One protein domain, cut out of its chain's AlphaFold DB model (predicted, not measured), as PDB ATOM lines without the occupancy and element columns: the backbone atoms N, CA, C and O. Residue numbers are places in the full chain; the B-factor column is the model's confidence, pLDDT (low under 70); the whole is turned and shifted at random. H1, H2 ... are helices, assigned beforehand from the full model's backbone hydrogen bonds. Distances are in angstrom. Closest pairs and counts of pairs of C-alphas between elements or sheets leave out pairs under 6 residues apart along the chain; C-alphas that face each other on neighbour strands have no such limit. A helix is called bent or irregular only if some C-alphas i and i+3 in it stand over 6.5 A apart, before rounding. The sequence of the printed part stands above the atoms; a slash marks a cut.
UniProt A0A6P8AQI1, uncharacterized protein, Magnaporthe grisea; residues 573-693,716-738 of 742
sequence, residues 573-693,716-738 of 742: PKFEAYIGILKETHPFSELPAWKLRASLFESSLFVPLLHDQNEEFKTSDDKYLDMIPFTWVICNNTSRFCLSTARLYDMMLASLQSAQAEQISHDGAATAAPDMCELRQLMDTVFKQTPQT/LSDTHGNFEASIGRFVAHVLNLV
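AT A GLANCE: This is residues 573 to 693 and 716 to 738 of the 742 residues of an uncharacterized protein of Magnaporthe grisea (UniProt A0A6P8AQI1). A long helix, H5, runs through the middle of an elongated body and joins two groups of crossed helices. Beside one part of it H4 folds back as a helical hairpin, with H2 crossing H4 and H1 crossing H2 at the far end; beside the other, H7 runs back along H5 and H6 crosses H7. The printed part has 144 residues with seven named helices, H1 to H7 in chain order, and no named strand; the class is all helix. It is only just loose, close to compact, with a radius of gyration of the C-alphas of 17.8 A, and spans 51 by 33 by 27 A.

IN THESE COORDINATES: H5, residues 645 to 672, is 37.4 A long from C-alpha 645 at (130.018, 151.361, 149.209) to C-alpha 672 at (105.795, 145.315, 121.338), with a kink of 41 degrees near residue 666. Before it come H4, residues 622 to 639, 26.8 A; H3, residues 615 to 618; H2, residues 593 to 611, 27.9 A; and H1, residues 573 to 584, which begins at C-alpha 573 (104.287, 159.433, 157.437). H2 has a kink of 25 degrees near residue 605 and is only just irregular: C-alphas 605 and 608 are 6.8 A apart. After H5 come H6, residues 676 to 689, 19.9 A, and H7, residues 717 to 737, 30.5 A, ending at C-alpha 737 (129.415, 143.112, 136.383).

HOW THE PARTS SIT: H5 touches H7 at a shallow tilt of 30 degrees, opposite ways; their closest C-alphas, of Ala 672 and His 720, are 5.5 A apart. With residues 648 to 659 alone H5 touches H4, closest at Met 652 and Pro 629, C-alphas 5.6 A apart; this hairpin has a tilt of 36 degrees, only just steep. H4 touches H2 at a steep tilt of 53 degrees, closest at the C-alphas of Phe 630 and Ser 603, 5.0 A. H1 touches H2 with residues 579 to 583 alone, closest at the C-alphas of Ile 579 and Leu 596, 6.8 A. H2 and H3 only just touch, with 3 pairs of C-alphas within 8 A, and only at the corner; the closest C-alphas are those of His 611 and Phe 617, 5.6 A apart. H6 touches H7 at a steep tilt of 54 degrees, closest at the C-alphas of Val 686 and Gly 728, 5.7 A. H1 is apart from H4 and H5, among others. Every O i to N i+4 pair is within hydrogen-bond range in H1, H6 and H7; the counts are 11 of 15 in H2, 12 of 14 in H4 and 22 of 24 in H5, and H3 is too short for such a pair.

THE WHOLE: The C-alphas farthest apart, of Pro 592 and Ser 717, are 51.5 A apart. Residues 694 to 715 are not printed, and C-alphas 693 and 716 are 31.8 A apart across this cut. Of the links that are printed whole, H1 to H2 is short and the others are tight. Mean pLDDT of the printed part is 73.0; residues 614 to 623, 661 to 693 and 716 to 738 are under 70.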
ATOM      1  N   PRO A 573     105.182 160.576 157.212       73.62
ATOM      2  CA  PRO A 573     104.287 159.433 157.437       73.62
ATOM      3  C   PRO A 573     104.622 158.182 156.614       73.62
ATOM      4  O   PRO A 573     104.414 157.064 157.083       73.62
ATOM      5  N   LYS A 574     105.164 158.360 155.399       74.75
ATOM      6  CA  LYS A 574     105.586 157.253 154.527       74.75
ATOM      7  C   LYS A 574     106.738 156.472 155.172       74.75
ATOM      8  O   LYS A 574     106.687 155.248 155.214       74.75
ATOM      9  N   PHE A 575     107.717 157.174 155.746       78.06
ATOM     10  CA  PHE A 575     108.851 156.577 156.460       78.06
ATOM     11  C   PHE A 575     108.389 155.732 157.661       78.06
ATOM     12  O   PHE A 575     108.794 154.580 157.809       78.06
ATOM     13  N   GLU A 576     107.472 156.262 158.477       81.69
ATOM     14  CA  GLU A 576     106.912 155.542 159.631       81.69
ATOM     15  C   GLU A 576     106.114 154.295 159.224       81.69
ATOM     16  O   GLU A 576     106.226 153.245 159.862       81.69
ATOM     17  N   ALA A 577     105.354 154.375 158.128       82.00
ATOM     18  CA  ALA A 577     104.623 153.231 157.592       82.00
ATOM     19  C   ALA A 577     105.567 152.098 157.151       82.00
ATOM     20  O   ALA A 577     105.310 150.938 157.478       82.00
ATOM     21  N   TYR A 578     106.680 152.422 156.478       81.44
ATOM     22  CA  TYR A 578     107.697 151.427 156.117       81.44
ATOM     23  C   TYR A 578     108.274 150.737 157.351       81.44
ATOM     24  O   TYR A 578     108.332 149.511 157.384       81.44
ATOM     25  N   ILE A 579     108.643 151.489 158.392       81.38
ATOM     26  CA  ILE A 579     109.164 150.906 159.637       81.38
ATOM     27  C   ILE A 579     108.142 149.968 160.290       81.38
ATOM     28  O   ILE A 579     108.519 148.881 160.732       81.38
ATOM     29  N   GLY A 580     106.861 150.352 160.314       82.81
ATOM     30  CA  GLY A 580     105.779 149.501 160.811       82.81
ATOM     31  C   GLY A 580     105.675 148.181 160.044       82.81
ATOM     32  O   GLY A 580     105.703 147.116 160.651       82.81
ATOM     33  N   ILE A 581     105.648 148.233 158.708       83.81
ATOM     34  CA  ILE A 581     105.580 147.034 157.850       83.81
ATOM     35  C   ILE A 581     106.811 146.141 158.046       83.81
ATOM     36  O   ILE A 581     106.696 144.923 158.181       83.81
ATOM     37  N   LEU A 582     108.002 146.741 158.091       83.38
ATOM     38  CA  LEU A 582     109.249 146.009 158.293       83.38
ATOM     39  C   LEU A 582     109.250 145.279 159.636       83.38
ATOM     40  O   LEU A 582     109.696 144.138 159.699       83.38
ATOM     41  N   LYS A 583     108.694 145.881 160.692       83.56
ATOM     42  CA  LYS A 583     108.580 145.253 162.015       83.56
ATOM     43  C   LYS A 583     107.663 144.033 162.061       83.56
ATOM     44  O   LYS A 583     107.930 143.129 162.848       83.56
ATOM     45  N   GLU A 584     106.660 143.977 161.197       84.12
ATOM     46  CA  GLU A 584     105.785 142.808 161.042       84.12
ATOM     47  C   GLU A 584     106.411 141.712 160.158       84.12
ATOM     48  O   GLU A 584     105.907 140.591 160.078       84.12
ATOM     49  N   THR A 585     107.531 141.999 159.485       80.00
ATOM     50  CA  THR A 585     108.204 141.038 158.605       80.00
ATOM     51  C   THR A 585     109.194 140.190 159.415       80.00
ATOM     52  O   THR A 585     110.134 140.715 160.011       80.00
ATOM     53  N   HIS A 586     109.024 138.863 159.399       81.88
ATOM     54  CA  HIS A 586     109.780 137.908 160.229       81.88
ATOM     55  C   HIS A 586     111.318 138.106 160.273       81.88
ATOM     56  O   HIS A 586     111.889 137.980 161.352       81.88
ATOM     57  N   PRO A 587     112.040 138.439 159.178       78.62
ATOM     58  CA  PRO A 587     113.488 138.673 159.239       78.62
ATOM     59  C   PRO A 587     113.912 139.900 160.067       78.62
ATOM     60  O   PRO A 587     115.082 140.016 160.427       78.62
ATOM     61  N   PHE A 588     112.994 140.828 160.347       82.75
ATOM     62  CA  PHE A 588     113.288 142.139 160.931       82.75
ATOM     63  C   PHE A 588     112.549 142.413 162.250       82.75
ATOM     64  O   PHE A 588     112.848 143.412 162.912       82.75
ATOM     65  N   SER A 589     111.622 141.543 162.665       83.44
ATOM     66  CA  SER A 589     110.792 141.733 163.864       83.44
ATOM     67  C   SER A 589     111.629 141.931 165.135       83.44
ATOM     68  O   SER A 589     111.393 142.874 165.900       83.44
ATOM     69  N   GLU A 590     112.687 141.128 165.288       86.81
ATOM     70  CA  GLU A 590     113.615 141.146 166.430       86.81
ATOM     71  C   GLU A 590     114.662 142.275 166.367       86.81
ATOM     72  O   GLU A 590     115.343 142.562 167.354       86.81
ATOM     73  N   LEU A 591     114.821 142.956 165.225       87.69
ATOM     74  CA  LEU A 591     115.829 144.012 165.095       87.69
ATOM     75  C   LEU A 591     115.404 145.270 165.856       87.69
ATOM     76  O   LEU A 591     114.279 145.734 165.673       87.69
ATOM     77  N   PRO A 592     116.278 145.908 166.653       90.62
ATOM     78  CA  PRO A 592     115.961 147.182 167.288       90.62
ATOM     79  C   PRO A 592     115.470 148.221 166.272       90.62
ATOM     80  O   PRO A 592     116.081 148.394 165.217       90.62
ATOM     81  N   ALA A 593     114.393 148.943 166.599       88.50
ATOM     82  CA  ALA A 593     113.750 149.880 165.669       88.50
ATOM     83  C   ALA A 593     114.720 150.941 165.118       88.50
ATOM     84  O   ALA A 593     114.639 151.304 163.948       88.50
ATOM     85  N   TRP A 594     115.685 151.384 165.927       90.31
ATOM     86  CA  TRP A 594     116.699 152.347 165.498       90.31
ATOM     87  C   TRP A 594     117.597 151.814 164.369       90.31
ATOM     88  O   TRP A 594     118.007 152.594 163.519       90.31
ATOM     89  N   LYS A 595     117.869 150.499 164.306       91.44
ATOM     90  CA  LYS A 595     118.677 149.900 163.226       91.44
ATOM     91  C   LYS A 595     117.928 149.891 161.899       91.44
ATOM     92  O   LYS A 595     118.539 150.108 160.854       91.44
ATOM     93  N   LEU A 596     116.613 149.661 161.948       89.00
ATOM     94  CA  LEU A 596     115.738 149.755 160.777       89.00
ATOM     95  C   LEU A 596     115.685 151.196 160.272       89.00
ATOM     96  O   LEU A 596     115.930 151.427 159.094       89.00
ATOM     97  N   ARG A 597     115.461 152.158 161.179       89.25
ATOM     98  CA  ARG A 597     115.467 153.594 160.858       89.25
ATOM     99  C   ARG A 597     116.792 154.036 160.248       89.25
ATOM    100  O   ARG A 597     116.788 154.625 159.177       89.25
ATOM    101  N   ALA A 598     117.914 153.688 160.878       91.50
ATOM    102  CA  ALA A 598     119.246 154.015 160.377       91.50
ATOM    103  C   ALA A 598     119.498 153.442 158.975       91.50
ATOM    104  O   ALA A 598     120.001 154.144 158.106       91.50
ATOM    105  N   SER A 599     119.120 152.184 158.737       91.75
ATOM    106  CA  SER A 599     119.334 151.531 157.439       91.75
ATOM    107  C   SER A 599     118.435 152.108 156.343       91.75
ATOM    108  O   SER A 599     118.881 152.267 155.212       91.75
ATOM    109  N   LEU A 600     117.191 152.462 156.678       89.00
ATOM    110  CA  LEU A 600     116.272 153.136 155.760       89.00
ATOM    111  C   LEU A 600     116.725 154.567 155.441       89.00
ATOM    112  O   LEU A 600     116.605 155.036 154.310       89.00
ATOM    113  N   PHE A 601     117.293 155.253 156.428       90.06
ATOM    114  CA  PHE A 601     117.893 156.560 156.221       90.06
ATOM    115  C   PHE A 601     119.111 156.465 155.298       90.06
ATOM    116  O   PHE A 601     119.155 157.151 154.279       90.06
ATOM    117  N   GLU A 602     120.062 155.574 155.591       93.19
ATOM    118  CA  GLU A 602     121.230 155.336 154.737       93.19
ATOM    119  C   GLU A 602     120.819 155.013 153.299       93.19
ATOM    120  O   GLU A 602     121.378 155.583 152.364       93.19
ATOM    121  N   SER A 603     119.816 154.150 153.103       91.56
ATOM    122  CA  SER A 603     119.348 153.794 151.765       91.56
ATOM    123  C   SER A 603     118.790 154.991 150.994       91.56
ATOM    124  O   SER A 603     119.033 155.109 149.794       91.56
ATOM    125  N   SER A 604     118.119 155.924 151.677       89.50
ATOM    126  CA  SER A 604     117.607 157.152 151.054       89.50
ATOM    127  C   SER A 604     118.719 158.068 150.523       89.50
ATOM    128  O   SER A 604     118.520 158.760 149.526       89.50
ATOM    129  N   LEU A 605     119.920 158.024 151.115       92.12
ATOM    130  CA  LEU A 605     121.068 158.821 150.660       92.12
ATOM    131  C   LEU A 605     121.595 158.369 149.288       92.12
ATOM    132  O   LEU A 605     122.238 159.156 148.592       92.12
ATOM    133  N   PHE A 606     121.321 157.125 148.880       92.44
ATOM    134  CA  PHE A 606     121.700 156.608 147.562       92.44
ATOM    135  C   PHE A 606     120.741 157.040 146.449       92.44
ATOM    136  O   PHE A 606     121.157 157.109 145.292       92.44
ATOM    137  N   VAL A 607     119.484 157.360 146.769       88.88
ATOM    138  CA  VAL A 607     118.425 157.642 145.782       88.88
ATOM    139  C   VAL A 607     118.806 158.762 144.796       88.88
ATOM    140  O   VAL A 607     118.688 158.537 143.589       88.88
ATOM    141  N   PRO A 608     119.361 159.918 145.219       88.38
ATOM    142  CA  PRO A 608     119.786 160.965 144.284       88.38
ATOM    143  C   PRO A 608     120.871 160.504 143.302       88.38
ATOM    144  O   PRO A 608     120.861 160.895 142.137       88.38
ATOM    145  N   LEU A 609     121.790 159.643 143.753       89.69
ATOM    146  CA  LEU A 609     122.840 159.078 142.901       89.69
ATOM    147  C   LEU A 609     122.291 158.032 141.928       89.69
ATOM    148  O   LEU A 609     122.855 157.853 140.853       89.69
ATOM    149  N   LEU A 610     121.231 157.316 142.300       87.44
ATOM    150  CA  LEU A 610     120.571 156.336 141.436       87.44
ATOM    151  C   LEU A 610     119.749 157.036 140.341       87.44
ATOM    152  O   LEU A 610     119.856 156.657 139.177       87.44
ATOM    153  N   HIS A 611     119.022 158.110 140.673       82.44
ATOM    154  CA  HIS A 611     118.281 158.915 139.689       82.44
ATOM    155  C   HIS A 611     119.171 159.558 138.620       82.44
ATOM    156  O   HIS A 611     118.752 159.682 137.471       82.44
ATOM    157  N   ASP A 612     120.388 159.973 138.979       78.06
ATOM    158  CA  ASP A 612     121.333 160.593 138.041       78.06
ATOM    159  C   ASP A 612     121.856 159.603 136.979       78.06
ATOM    160  O   ASP A 612     122.303 160.012 135.913       78.06
ATOM    161  N   GLN A 613     121.785 158.288 137.232       71.69
ATOM    162  CA  GLN A 613     122.262 157.265 136.290       71.69
ATOM    163  C   GLN A 613     121.246 156.875 135.209       71.69
ATOM    164  O   GLN A 613     121.651 156.377 134.160       71.69
ATOM    165  N   ASN A 614     119.944 157.067 135.435       63.94
ATOM    166  CA  ASN A 614     118.928 156.772 134.425       63.94
ATOM    167  C   ASN A 614     117.721 157.704 134.579       63.94
ATOM    168  O   ASN A 614     117.025 157.676 135.594       63.94
ATOM    169  N   GLU A 615     117.438 158.482 133.532       58.47
ATOM    170  CA  GLU A 615     116.257 159.349 133.451       58.47
ATOM    171  C   GLU A 615     114.948 158.564 133.646       58.47
ATOM    172  O   GLU A 615     114.007 159.093 134.224       58.47
ATOM    173  N   GLU A 616     114.898 157.281 133.267       54.59
ATOM    174  CA  GLU A 616     113.713 156.427 133.443       54.59
ATOM    175  C   GLU A 616     113.437 156.061 134.911       54.59
ATOM    176  O   GLU A 616     112.291 155.777 135.265       54.59
ATOM    177  N   PHE A 617     114.441 156.135 135.800       57.53
ATOM    178  CA  PHE A 617     114.206 156.037 137.250       57.53
ATOM    179  C   PHE A 617     113.464 157.264 137.790       57.53
ATOM    180  O   PHE A 617     112.920 157.209 138.885       57.53
ATOM    181  N   LYS A 618     113.419 158.387 137.058       55.22
ATOM    182  CA  LYS A 618     112.635 159.570 137.458       55.22
ATOM    183  C   LYS A 618     111.128 159.369 137.243       55.22
ATOM    184  O   LYS A 618     110.342 160.143 137.778       55.22
ATOM    185  N   THR A 619     110.735 158.365 136.454       48.78
ATOM    186  CA  THR A 619     109.340 158.084 136.065       48.78
ATOM    187  C   THR A 619     108.800 156.745 136.582       48.78
ATOM    188  O   THR A 619     107.607 156.490 136.444       48.78
ATOM    189  N   SER A 620     109.652 155.876 137.141       50.19
ATOM    190  CA  SER A 620     109.253 154.577 137.703       50.19
ATOM    191  C   SER A 620     108.541 154.720 139.051       50.19
ATOM    192  O   SER A 620     108.851 155.631 139.811       50.19
ATOM    193  N   ASP A 621     107.634 153.789 139.361       53.69
ATOM    194  CA  ASP A 621     106.859 153.746 140.607       53.69
ATOM    195  C   ASP A 621     107.798 153.857 141.835       53.69
ATOM    196  O   ASP A 621     108.642 152.981 142.052       53.69
ATOM    197  N   ASP A 622     107.658 154.931 142.633       61.31
ATOM    198  CA  ASP A 622     108.552 155.336 143.748       61.31
ATOM    199  C   ASP A 622     108.935 154.186 144.707       61.31
ATOM    200  O   ASP A 622     109.963 154.215 145.382       61.31
ATOM    201  N   LYS A 623     108.109 153.138 144.775       68.06
ATOM    202  CA  LYS A 623     108.233 152.021 145.719       68.06
ATOM    203  C   LYS A 623     109.491 151.172 145.514       68.06
ATOM    204  O   LYS A 623     110.026 150.670 146.503       68.06
ATOM    205  N   TYR A 624     109.964 150.982 144.277       75.00
ATOM    206  CA  TYR A 624     111.169 150.174 144.021       75.00
ATOM    207  C   TYR A 624     112.448 150.900 144.447       75.00
ATOM    208  O   TYR A 624     113.358 150.268 144.988       75.00
ATOM    209  N   LEU A 625     112.489 152.223 144.256       77.25
ATOM    210  CA  LEU A 625     113.598 153.080 144.679       77.25
ATOM    211  C   LEU A 625     113.697 153.210 146.200       77.25
ATOM    212  O   LEU A 625     114.795 153.390 146.717       77.25
ATOM    213  N   ASP A 626     112.587 153.038 146.915       74.81
ATOM    214  CA  ASP A 626     112.594 152.966 148.376       74.81
ATOM    215  C   ASP A 626     113.056 151.584 148.879       74.81
ATOM    216  O   ASP A 626     113.856 151.479 149.811       74.81
ATOM    217  N   MET A 627     112.570 150.501 148.261       80.06
ATOM    218  CA  MET A 627     112.744 149.141 148.785       80.06
ATOM    219  C   MET A 627     114.082 148.491 148.431       80.06
ATOM    220  O   MET A 627     114.694 147.862 149.293       80.06
ATOM    221  N   ILE A 628     114.549 148.613 147.184       87.00
ATOM    222  CA  ILE A 628     115.757 147.907 146.727       87.00
ATOM    223  C   ILE A 628     117.014 148.414 147.454       87.00
ATOM    224  O   ILE A 628     117.745 147.584 148.006       87.00
ATOM    225  N   PRO A 629     117.274 149.737 147.528       90.81
ATOM    226  CA  PRO A 629     118.377 150.260 148.326       90.81
ATOM    227  C   PRO A 629     118.291 149.832 149.790       90.81
ATOM    228  O   PRO A 629     119.298 149.404 150.359       90.81
ATOM    229  N   PHE A 630     117.092 149.866 150.384       89.19
ATOM    230  CA  PHE A 630     116.889 149.433 151.764       89.19
ATOM    231  C   PHE A 630     117.299 147.972 151.971       89.19
ATOM    232  O   PHE A 630     118.045 147.697 152.908       89.19
ATOM    233  N   THR A 631     116.877 147.046 151.102       87.38
ATOM    234  CA  THR A 631     117.216 145.617 151.216       87.38
ATOM    235  C   THR A 631     118.727 145.386 151.241       87.38
ATOM    236  O   THR A 631     119.223 144.666 152.108       87.38
ATOM    237  N   TRP A 632     119.480 146.029 150.346       92.25
ATOM    238  CA  TRP A 632     120.939 145.895 150.322       92.25
ATOM    239  C   TRP A 632     121.597 146.482 151.573       92.25
ATOM    240  O   TRP A 632     122.471 145.845 152.170       92.25
ATOM    241  N   VAL A 633     121.154 147.664 152.005       92.88
ATOM    242  CA  VAL A 633     121.701 148.338 153.188       92.88
ATOM    243  C   VAL A 633     121.405 147.560 154.471       92.88
ATOM    244  O   VAL A 633     122.327 147.295 155.245       92.88
ATOM    245  N   ILE A 634     120.154 147.147 154.711       89.19
ATOM    246  CA  ILE A 634     119.785 146.449 155.953       89.19
ATOM    247  C   ILE A 634     120.500 145.103 156.070       89.19
ATOM    248  O   ILE A 634     120.986 144.765 157.150       89.19
ATOM    249  N   CYS A 635     120.632 144.350 154.975       87.62
ATOM    250  CA  CYS A 635     121.386 143.098 154.971       87.62
ATOM    251  C   CYS A 635     122.864 143.350 155.286       87.62
ATOM    252  O   CYS A 635     123.442 142.668 156.128       87.62
ATOM    253  N   ASN A 636     123.468 144.378 154.687       90.31
ATOM    254  CA  ASN A 636     124.860 144.719 154.960       90.31
ATOM    255  C   ASN A 636     125.094 145.124 156.426       90.31
ATOM    256  O   ASN A 636     126.036 144.636 157.058       90.31
ATOM    257  N   ASN A 637     124.220 145.969 156.979       90.06
ATOM    258  CA  ASN A 637     124.336 146.478 158.346       90.06
ATOM    259  C   ASN A 637     124.041 145.402 159.403       90.06
ATOM    260  O   ASN A 637     124.702 145.354 160.441       90.06
ATOM    261  N   THR A 638     123.072 144.515 159.158       84.75
ATOM    262  CA  THR A 638     122.710 143.446 160.107       84.75
ATOM    263  C   THR A 638     123.726 142.312 160.122       84.75
ATOM    264  O   THR A 638     124.068 141.826 161.200       84.75
ATOM    265  N   SER A 639     124.259 141.928 158.960       81.25
ATOM    266  CA  SER A 639     125.295 140.896 158.857       81.25
ATOM    267  C   SER A 639     126.700 141.389 159.208       81.25
ATOM    268  O   SER A 639     127.608 140.571 159.326       81.25
ATOM    269  N   ARG A 640     126.897 142.708 159.371       81.50
ATOM    270  CA  ARG A 640     128.209 143.343 159.613       81.50
ATOM    271  C   ARG A 640     129.267 142.959 158.569       81.50
ATOM    272  O   ARG A 640     130.455 142.896 158.868       81.50
ATOM    273  N   PHE A 641     128.842 142.701 157.329       75.06
ATOM    274  CA  PHE A 641     129.756 142.320 156.247       75.06
ATOM    275  C   PHE A 641     130.660 143.473 155.806       75.06
ATOM    276  O   PHE A 641     131.718 143.226 155.223       75.06
ATOM    277  N   CYS A 642     130.244 144.718 156.070       79.19
ATOM    278  CA  CYS A 642     130.969 145.927 155.690       79.19
ATOM    279  C   CYS A 642     131.391 145.888 154.211       79.19
ATOM    280  O   CYS A 642     132.557 146.107 153.877       79.19
ATOM    281  N   LEU A 643     130.442 145.573 153.317       88.31
ATOM    282  CA  LEU A 643     130.639 145.681 151.874       88.31
ATOM    283  C   LEU A 643     131.129 147.084 151.511       88.31
ATOM    284  O   LEU A 643     130.753 148.081 152.143       88.31
ATOM    285  N   SER A 644     131.979 147.149 150.485       94.19
ATOM    286  CA  SER A 644     132.390 148.439 149.947       94.19
ATOM    287  C   SER A 644     131.170 149.200 149.427       94.19
ATOM    288  O   SER A 644     130.243 148.611 148.864       94.19
ATOM    289  N   THR A 645     131.148 150.517 149.628       96.19
ATOM    290  CA  THR A 645     130.018 151.361 149.209       96.19
ATOM    291  C   THR A 645     129.794 151.276 147.702       96.19
ATOM    292  O   THR A 645     128.650 151.261 147.261       96.19
ATOM    293  N   ALA A 646     130.872 151.143 146.919       95.19
ATOM    294  CA  ALA A 646     130.792 150.919 145.480       95.19
ATOM    295  C   ALA A 646     130.058 149.613 145.148       95.19
ATOM    296  O   ALA A 646     129.123 149.635 144.361       95.19
ATOM    297  N   ARG A 647     130.393 148.499 145.819       92.88
ATOM    298  CA  ARG A 647     129.690 147.223 145.611       92.88
ATOM    299  C   ARG A 647     128.224 147.306 146.010       92.88
ATOM    300  O   ARG A 647     127.382 146.781 145.298       92.88
ATOM    301  N   LEU A 648     127.912 147.956 147.132       93.31
ATOM    302  CA  LEU A 648     126.520 148.177 147.534       93.31
ATOM    303  C   LEU A 648     125.754 148.946 146.458       93.31
ATOM    304  O   LEU A 648     124.679 148.515 146.057       93.31
ATOM    305  N   TYR A 649     126.335 150.033 145.958       94.25
ATOM    306  CA  TYR A 649     125.741 150.844 144.905       94.25
ATOM    307  C   TYR A 649     125.558 150.071 143.589       94.25
ATOM    308  O   TYR A 649     124.476 150.116 143.007       94.25
ATOM    309  N   ASP A 650     126.562 149.302 143.161       89.56
ATOM    310  CA  ASP A 650     126.489 148.473 141.952       89.56
ATOM    311  C   ASP A 650     125.375 147.420 142.067       89.56
ATOM    312  O   ASP A 650     124.588 147.234 141.140       89.56
ATOM    313  N   MET A 651     125.238 146.779 143.234       89.62
ATOM    314  CA  MET A 651     124.168 145.805 143.482       89.62
ATOM    315  C   MET A 651     122.776 146.448 143.494       89.62
ATOM    316  O   MET A 651     121.822 145.848 142.989       89.62
ATOM    317  N   MET A 652     122.645 147.668 144.030       91.56
ATOM    318  CA  MET A 652     121.399 148.439 143.961       91.56
ATOM    319  C   MET A 652     121.030 148.752 142.511       91.56
ATOM    320  O   MET A 652     119.888 148.520 142.117       91.56
ATOM    321  N   LEU A 653     121.993 149.229 141.718       86.94
ATOM    322  CA  LEU A 653     121.782 149.577 140.315       86.94
ATOM    323  C   LEU A 653     121.375 148.349 139.494       86.94
ATOM    324  O   LEU A 653     120.374 148.400 138.781       86.94
ATOM    325  N   ALA A 654     122.086 147.232 139.657       83.44
ATOM    326  CA  ALA A 654     121.772 145.975 138.986       83.44
ATOM    327  C   ALA A 654     120.361 145.482 139.337       83.44
ATOM    328  O   ALA A 654     119.595 145.088 138.461       83.44
ATOM    329  N   SER A 655     119.990 145.551 140.618       85.69
ATOM    330  CA  SER A 655     118.670 145.125 141.094       85.69
ATOM    331  C   SER A 655     117.546 146.022 140.568       85.69
ATOM    332  O   SER A 655     116.492 145.519 140.186       85.69
ATOM    333  N   LEU A 656     117.768 147.339 140.506       83.12
ATOM    334  CA  LEU A 656     116.810 148.295 139.944       83.12
ATOM    335  C   LEU A 656     116.606 148.080 138.444       83.12
ATOM    336  O   LEU A 656     115.472 148.092 137.973       83.12
ATOM    337  N   GLN A 657     117.686 147.835 137.702       77.31
ATOM    338  CA  GLN A 657     117.604 147.515 136.280       77.31
ATOM    339  C   GLN A 657     116.876 146.187 136.034       77.31
ATOM    340  O   GLN A 657     116.063 146.116 135.118       77.31
ATOM    341  N   SER A 658     117.104 145.165 136.868       75.69
ATOM    342  CA  SER A 658     116.352 143.903 136.803       75.69
ATOM    343  C   SER A 658     114.857 144.119 137.037       75.69
ATOM    344  O   SER A 658     114.044 143.645 136.249       75.69
ATOM    345  N   ALA A 659     114.487 144.872 138.079       75.88
ATOM    346  CA  ALA A 659     113.086 145.159 138.388       75.88
ATOM    347  C   ALA A 659     112.395 145.937 137.254       75.88
ATOM    348  O   ALA A 659     111.258 145.639 136.893       75.88
ATOM    349  N   GLN A 660     113.101 146.891 136.638       70.81
ATOM    350  CA  GLN A 660     112.604 147.592 135.454       70.81
ATOM    351  C   GLN A 660     112.462 146.668 134.247       70.81
ATOM    352  O   GLN A 660     111.451 146.736 133.556       70.81
ATOM    353  N   ALA A 661     113.441 145.800 133.983       67.12
ATOM    354  CA  ALA A 661     113.365 144.843 132.885       67.12
ATOM    355  C   ALA A 661     112.180 143.879 133.059       67.12
ATOM    356  O   ALA A 661     111.495 143.582 132.084       67.12
ATOM    357  N   GLU A 662     111.891 143.440 134.286       65.88
ATOM    358  CA  GLU A 662     110.703 142.638 134.599       65.88
ATOM    359  C   GLU A 662     109.406 143.416 134.366       65.88
ATOM    360  O   GLU A 662     108.501 142.892 133.717       65.88
ATOM    361  N   GLN A 663     109.322 144.669 134.824       66.06
ATOM    362  CA  GLN A 663     108.146 145.515 134.616       66.06
ATOM    363  C   GLN A 663     107.908 145.800 133.124       66.06
ATOM    364  O   GLN A 663     106.797 145.647 132.631       66.06
ATOM    365  N   ILE A 664     108.963 146.132 132.378       63.28
ATOM    366  CA  ILE A 664     108.913 146.373 130.931       63.28
ATOM    367  C   ILE A 664     108.603 145.079 130.164       63.28
ATOM    368  O   ILE A 664     107.882 145.116 129.173       63.28
ATOM    369  N   SER A 665     109.110 143.927 130.602       59.94
ATOM    370  CA  SER A 665     108.736 142.630 130.029       59.94
ATOM    371  C   SER A 665     107.254 142.334 130.268       59.94
ATOM    372  O   SER A 665     106.546 141.941 129.345       59.94
ATOM    373  N   HIS A 666     106.742 142.602 131.470       60.72
ATOM    374  CA  HIS A 666     105.331 142.406 131.793       60.72
ATOM    375  C   HIS A 666     104.390 143.368 131.047       60.72
ATOM    376  O   HIS A 666     103.372 142.917 130.520       60.72
ATOM    377  N   ASP A 667     104.732 144.657 130.965       60.62
ATOM    378  CA  ASP A 667     103.874 145.701 130.382       60.62
ATOM    379  C   ASP A 667     104.082 145.860 128.859       60.62
ATOM    380  O   ASP A 667     103.143 146.125 128.103       60.62
ATOM    381  N   GLY A 668     105.322 145.683 128.396       53.69
ATOM    382  CA  GLY A 668     105.788 145.951 127.036       53.69
ATOM    383  C   GLY A 668     105.852 144.730 126.117       53.69
ATOM    384  O   GLY A 668     105.608 144.882 124.921       53.69
ATOM    385  N   ALA A 669     106.104 143.510 126.615       53.12
ATOM    386  CA  ALA A 669     106.144 142.331 125.734       53.12
ATOM    387  C   ALA A 669     104.781 142.075 125.072       53.12
ATOM    388  O   ALA A 669     104.721 141.735 123.896       53.12
ATOM    389  N   ALA A 670     103.684 142.345 125.785       52.66
ATOM    390  CA  ALA A 670     102.331 142.232 125.244       52.66
ATOM    391  C   ALA A 670     101.995 143.294 124.173       52.66
ATOM    392  O   ALA A 670     101.095 143.074 123.364       52.66
ATOM    393  N   THR A 671     102.688 144.441 124.160       53.78
ATOM    394  CA  THR A 671     102.436 145.565 123.234       53.78
ATOM    395  C   THR A 671     103.467 145.693 122.109       53.78
ATOM    396  O   THR A 671     103.133 146.235 121.057       53.78
ATOM    397  N   ALA A 672     104.696 145.204 122.299       52.66
ATOM    398  CA  ALA A 672     105.795 145.315 121.338       52.66
ATOM    399  C   ALA A 672     105.967 144.072 120.448       52.66
ATOM    400  O   ALA A 672     106.421 144.221 119.317       52.66
ATOM    401  N   ALA A 673     105.607 142.876 120.926       55.84
ATOM    402  CA  ALA A 673     105.731 141.623 120.181       55.84
ATOM    403  C   ALA A 673     104.550 140.687 120.523       55.84
ATOM    404  O   ALA A 673     104.605 139.966 121.520       55.84
ATOM    405  N   PRO A 674     103.464 140.679 119.729       57.66
ATOM    406  CA  PRO A 674     102.261 139.888 120.019       57.66
ATOM    407  C   PRO A 674     102.475 138.360 119.973       57.66
ATOM    408  O   PRO A 674     101.577 137.605 120.351       57.66
ATOM    409  N   ASP A 675     103.646 137.900 119.521       64.12
ATOM    410  CA  ASP A 675     104.051 136.499 119.380       64.12
ATOM    411  C   ASP A 675     105.438 136.254 120.025       64.12
ATOM    412  O   ASP A 675     106.387 137.023 119.852       64.12
ATOM    413  N   MET A 676     105.572 135.128 120.734       56.91
ATOM    414  CA  MET A 676     106.813 134.629 121.345       56.91
ATOM    415  C   MET A 676     107.996 134.503 120.367       56.91
ATOM    416  O   MET A 676     109.149 134.608 120.787       56.91
ATOM    417  N   CYS A 677     107.744 134.254 119.081       63.53
ATOM    418  CA  CYS A 677     108.780 134.163 118.051       63.53
ATOM    419  C   CYS A 677     109.412 135.531 117.749       63.53
ATOM    420  O   CYS A 677     110.636 135.625 117.641       63.53
ATOM    421  N   GLU A 678     108.598 136.587 117.670       61.47
ATOM    422  CA  GLU A 678     109.066 137.965 117.471       61.47
ATOM    423  C   GLU A 678     109.825 138.473 118.698       61.47
ATOM    424  O   GLU A 678     110.919 139.016 118.559       61.47
ATOM    425  N   LEU A 679     109.320 138.193 119.905       60.28
ATOM    426  CA  LEU A 679     110.017 138.537 121.148       60.28
ATOM    427  C   LEU A 679     111.403 137.879 121.217       60.28
ATOM    428  O   LEU A 679     112.383 138.508 121.615       60.28
ATOM    429  N   ARG A 680     111.511 136.617 120.782       62.12
ATOM    430  CA  ARG A 680     112.787 135.892 120.757       62.12
ATOM    431  C   ARG A 680     113.772 136.485 119.751       62.12
ATOM    432  O   ARG A 680     114.946 136.627 120.078       62.12
ATOM    433  N   GLN A 681     113.308 136.862 118.560       65.62
ATOM    434  CA  GLN A 681     114.146 137.536 117.561       65.62
ATOM    435  C   GLN A 681     114.623 138.909 118.044       65.62
ATOM    436  O   GLN A 681     115.777 139.273 117.805       65.62
ATOM    437  N   LEU A 682     113.766 139.638 118.759       65.69
ATOM    438  CA  LEU A 682     114.096 140.925 119.358       65.69
ATOM    439  C   LEU A 682     115.179 140.778 120.432       65.69
ATOM    440  O   LEU A 682     116.220 141.430 120.364       65.69
ATOM    441  N   MET A 683     114.994 139.842 121.368       63.59
ATOM    442  CA  MET A 683     115.996 139.529 122.390       63.59
ATOM    443  C   MET A 683     117.327 139.089 121.766       63.59
ATOM    444  O   MET A 683     118.373 139.623 122.128       63.59
ATOM    445  N   ASP A 684     117.305 138.178 120.788       66.94
ATOM    446  CA  ASP A 684     118.512 137.724 120.083       66.94
ATOM    447  C   ASP A 684     119.236 138.877 119.367       66.94
ATOM    448  O   ASP A 684     120.464 138.869 119.251       66.94
ATOM    449  N   THR A 685     118.492 139.874 118.883       69.94
ATOM    450  CA  THR A 685     119.042 141.068 118.232       69.94
ATOM    451  C   THR A 685     119.726 141.978 119.247       69.94
ATOM    452  O   THR A 685     120.881 142.352 119.035       69.94
ATOM    453  N   VAL A 686     119.089 142.240 120.390       67.81
ATOM    454  CA  VAL A 686     119.681 143.016 121.492       67.81
ATOM    455  C   VAL A 686     120.949 142.339 122.025       67.81
ATOM    456  O   VAL A 686     121.985 142.994 122.165       67.81
ATOM    457  N   PHE A 687     120.932 141.019 122.234       64.19
ATOM    458  CA  PHE A 687     122.113 140.263 122.672       64.19
ATOM    459  C   PHE A 687     123.266 140.303 121.657       64.19
ATOM    460  O   PHE A 687     124.425 140.344 122.062       64.19
ATOM    461  N   LYS A 688     122.979 140.319 120.347       67.19
ATOM    462  CA  LYS A 688     124.004 140.415 119.288       67.19
ATOM    463  C   LYS A 688     124.554 141.828 119.092       67.19
ATOM    464  O   LYS A 688     125.689 141.971 118.645       67.19
ATOM    465  N   GLN A 689     123.752 142.857 119.365       63.81
ATOM    466  CA  GLN A 689     124.137 144.261 119.191       63.81
ATOM    467  C   GLN A 689     124.829 144.856 120.424       63.81
ATOM    468  O   GLN A 689     125.520 145.869 120.305       63.81
ATOM    469  N   THR A 690     124.681 144.231 121.596       55.66
ATOM    470  CA  THR A 690     125.320 144.685 122.836       55.66
ATOM    471  C   THR A 690     126.799 144.257 122.855       55.66
ATOM    472  O   THR A 690     127.076 143.057 122.827       55.66
ATOM    473  N   PRO A 691     127.776 145.187 122.886       50.72
ATOM    474  CA  PRO A 691     129.193 144.832 122.799       50.72
ATOM    475  C   PRO A 691     129.652 144.001 124.008       50.72
ATOM    476  O   PRO A 691     129.525 144.444 125.147       50.72
ATOM    477  N   GLN A 692     130.260 142.835 123.767       46.00
ATOM    478  CA  GLN A 692     131.074 142.142 124.770       46.00
ATOM    479  C   GLN A 692     132.454 142.806 124.823       46.00
ATOM    480  O   GLN A 692     133.292 142.605 123.943       46.00
ATOM    481  N   THR A 693     132.706 143.643 125.823       40.44
ATOM    482  CA  THR A 693     134.034 144.235 126.023       40.44
ATOM    483  C   THR A 693     134.979 143.219 126.666       40.44
ATOM    484  O   THR A 693     135.017 143.079 127.880       40.44
ATOM    485  N   LEU A 716     103.798 152.721 117.341       33.62
ATOM    486  CA  LEU A 716     104.264 151.349 117.571       33.62
ATOM    487  C   LEU A 716     105.798 151.209 117.432       33.62
ATOM    488  O   LEU A 716     106.349 150.236 117.932       33.62
ATOM    489  N   SER A 717     106.510 152.143 116.774       42.81
ATOM    490  CA  SER A 717     107.981 152.051 116.640       42.81
ATOM    491  C   SER A 717     108.749 152.573 117.859       42.81
ATOM    492  O   SER A 717     109.841 152.085 118.140       42.81
ATOM    493  N   ASP A 718     108.180 153.527 118.602       52.19
ATOM    494  CA  ASP A 718     108.799 154.080 119.820       52.19
ATOM    495  C   ASP A 718     108.817 153.069 120.975       52.19
ATOM    496  O   ASP A 718     109.776 153.012 121.741       52.19
ATOM    497  N   THR A 719     107.789 152.223 121.091       51.44
ATOM    498  CA  THR A 719     107.718 151.183 122.132       51.44
ATOM    499  C   THR A 719     108.758 150.087 121.915       51.44
ATOM    500  O   THR A 719     109.374 149.626 122.874       51.44
ATOM    501  N   HIS A 720     109.006 149.717 120.656       56.56
ATOM    502  CA  HIS A 720     110.018 148.729 120.277       56.56
ATOM    503  C   HIS A 720     111.443 149.242 120.554       56.56
ATOM    504  O   HIS A 720     112.232 148.552 121.195       56.56
ATOM    505  N   GLY A 721     111.749 150.485 120.157       56.50
ATOM    506  CA  GLY A 721     113.062 151.098 120.392       56.50
ATOM    507  C   GLY A 721     113.368 151.338 121.876       56.50
ATOM    508  O   GLY A 721     114.496 151.116 122.317       56.50
ATOM    509  N   ASN A 722     112.362 151.719 122.671       57.03
ATOM    510  CA  ASN A 722     112.517 151.877 124.121       57.03
ATOM    511  C   ASN A 722     112.734 150.528 124.826       57.03
ATOM    512  O   ASN A 722     113.577 150.428 125.718       57.03
ATOM    513  N   PHE A 723     112.031 149.474 124.394       61.31
ATOM    514  CA  PHE A 723     112.241 148.116 124.900       61.31
ATOM    515  C   PHE A 723     113.667 147.617 124.610       61.31
ATOM    516  O   PHE A 723     114.356 147.153 125.523       61.31
ATOM    517  N   GLU A 724     114.150 147.770 123.372       63.28
ATOM    518  CA  GLU A 724     115.518 147.390 122.991       63.28
ATOM    519  C   GLU A 724     116.583 148.179 123.768       63.28
ATOM    520  O   GLU A 724     117.558 147.591 124.242       63.28
ATOM    521  N   ALA A 725     116.399 149.490 123.955       62.28
ATOM    522  CA  ALA A 725     117.340 150.332 124.690       62.28
ATOM    523  C   ALA A 725     117.433 149.958 126.181       62.28
ATOM    524  O   ALA A 725     118.528 149.939 126.753       62.28
ATOM    525  N   SER A 726     116.312 149.636 126.830       58.50
ATOM    526  CA  SER A 726     116.296 149.254 128.250       58.50
ATOM    527  C   SER A 726     116.824 147.839 128.486       58.50
ATOM    528  O   SER A 726     117.680 147.661 129.357       58.50
ATOM    529  N   ILE A 727     116.437 146.854 127.665       62.62
ATOM    530  CA  ILE A 727     117.011 145.498 127.738       62.62
ATOM    531  C   ILE A 727     118.499 145.513 127.358       62.62
ATOM    532  O   ILE A 727     119.303 144.854 128.014       62.62
ATOM    533  N   GLY A 728     118.903 146.313 126.367       61.34
ATOM    534  CA  GLY A 728     120.306 146.471 125.975       61.34
ATOM    535  C   GLY A 728     121.176 147.062 127.086       61.34
ATOM    536  O   GLY A 728     122.270 146.559 127.341       61.34
ATOM    537  N   ARG A 729     120.681 148.075 127.815       62.97
ATOM    538  CA  ARG A 729     121.368 148.628 129.001       62.97
ATOM    539  C   ARG A 729     121.516 147.595 130.118       62.97
ATOM    540  O   ARG A 729     122.602 147.490 130.686       62.97
ATOM    541  N   PHE A 730     120.469 146.815 130.394       61.19
ATOM    542  CA  PHE A 730     120.515 145.732 131.380       61.19
ATOM    543  C   PHE A 730     121.548 144.661 130.999       61.19
ATOM    544  O   PHE A 730     122.427 144.337 131.797       61.19
ATOM    545  N   VAL A 731     121.509 144.167 129.757       62.28
ATOM    546  CA  VAL A 731     122.461 143.164 129.254       62.28
ATOM    547  C   VAL A 731     123.894 143.700 129.301       62.28
ATOM    548  O   VAL A 731     124.785 143.004 129.785       62.28
ATOM    549  N   ALA A 732     124.130 144.948 128.882       61.97
ATOM    550  CA  ALA A 732     125.450 145.573 128.951       61.97
ATOM    551  C   ALA A 732     125.969 145.684 130.391       61.97
ATOM    552  O   ALA A 732     127.151 145.458 130.640       61.97
ATOM    553  N   HIS A 733     125.109 146.024 131.350       59.97
ATOM    554  CA  HIS A 733     125.498 146.129 132.753       59.97
ATOM    555  C   HIS A 733     125.817 144.754 133.359       59.97
ATOM    556  O   HIS A 733     126.886 144.583 133.940       59.97
ATOM    557  N   VAL A 734     124.959 143.748 133.142       57.31
ATOM    558  CA  VAL A 734     125.173 142.364 133.608       57.31
ATOM    559  C   VAL A 734     126.455 141.761 133.033       57.31
ATOM    560  O   VAL A 734     127.228 141.149 133.768       57.31
ATOM    561  N   LEU A 735     126.725 141.970 131.741       58.62
ATOM    562  CA  LEU A 735     127.942 141.467 131.095       58.62
ATOM    563  C   LEU A 735     129.221 142.151 131.603       58.62
ATOM    564  O   LEU A 735     130.289 141.551 131.530       58.62
ATOM    565  N   ASN A 736     129.122 143.365 132.151       56.00
ATOM    566  CA  ASN A 736     130.254 144.107 132.717       56.00
ATOM    567  C   ASN A 736     130.390 143.966 134.249       56.00
ATOM    568  O   ASN A 736     131.415 144.359 134.804       56.00
ATOM    569  N   LEU A 737     129.392 143.394 134.938       49.12
ATOM    570  CA  LEU A 737     129.415 143.112 136.383       49.12
ATOM    571  C   LEU A 737     130.247 141.876 136.752       49.12
ATOM    572  O   LEU A 737     130.595 141.711 137.920       49.12
ATOM    573  N   VAL A 738     130.564 141.006 135.788       38.19
ATOM    574  CA  VAL A 738     131.405 139.821 136.000       38.19
ATOM    575  C   VAL A 738     132.863 140.207 135.739       38.19
ATOM    576  O   VAL A 738     133.242 140.375 134.579       38.19
TER     577      VAL A 738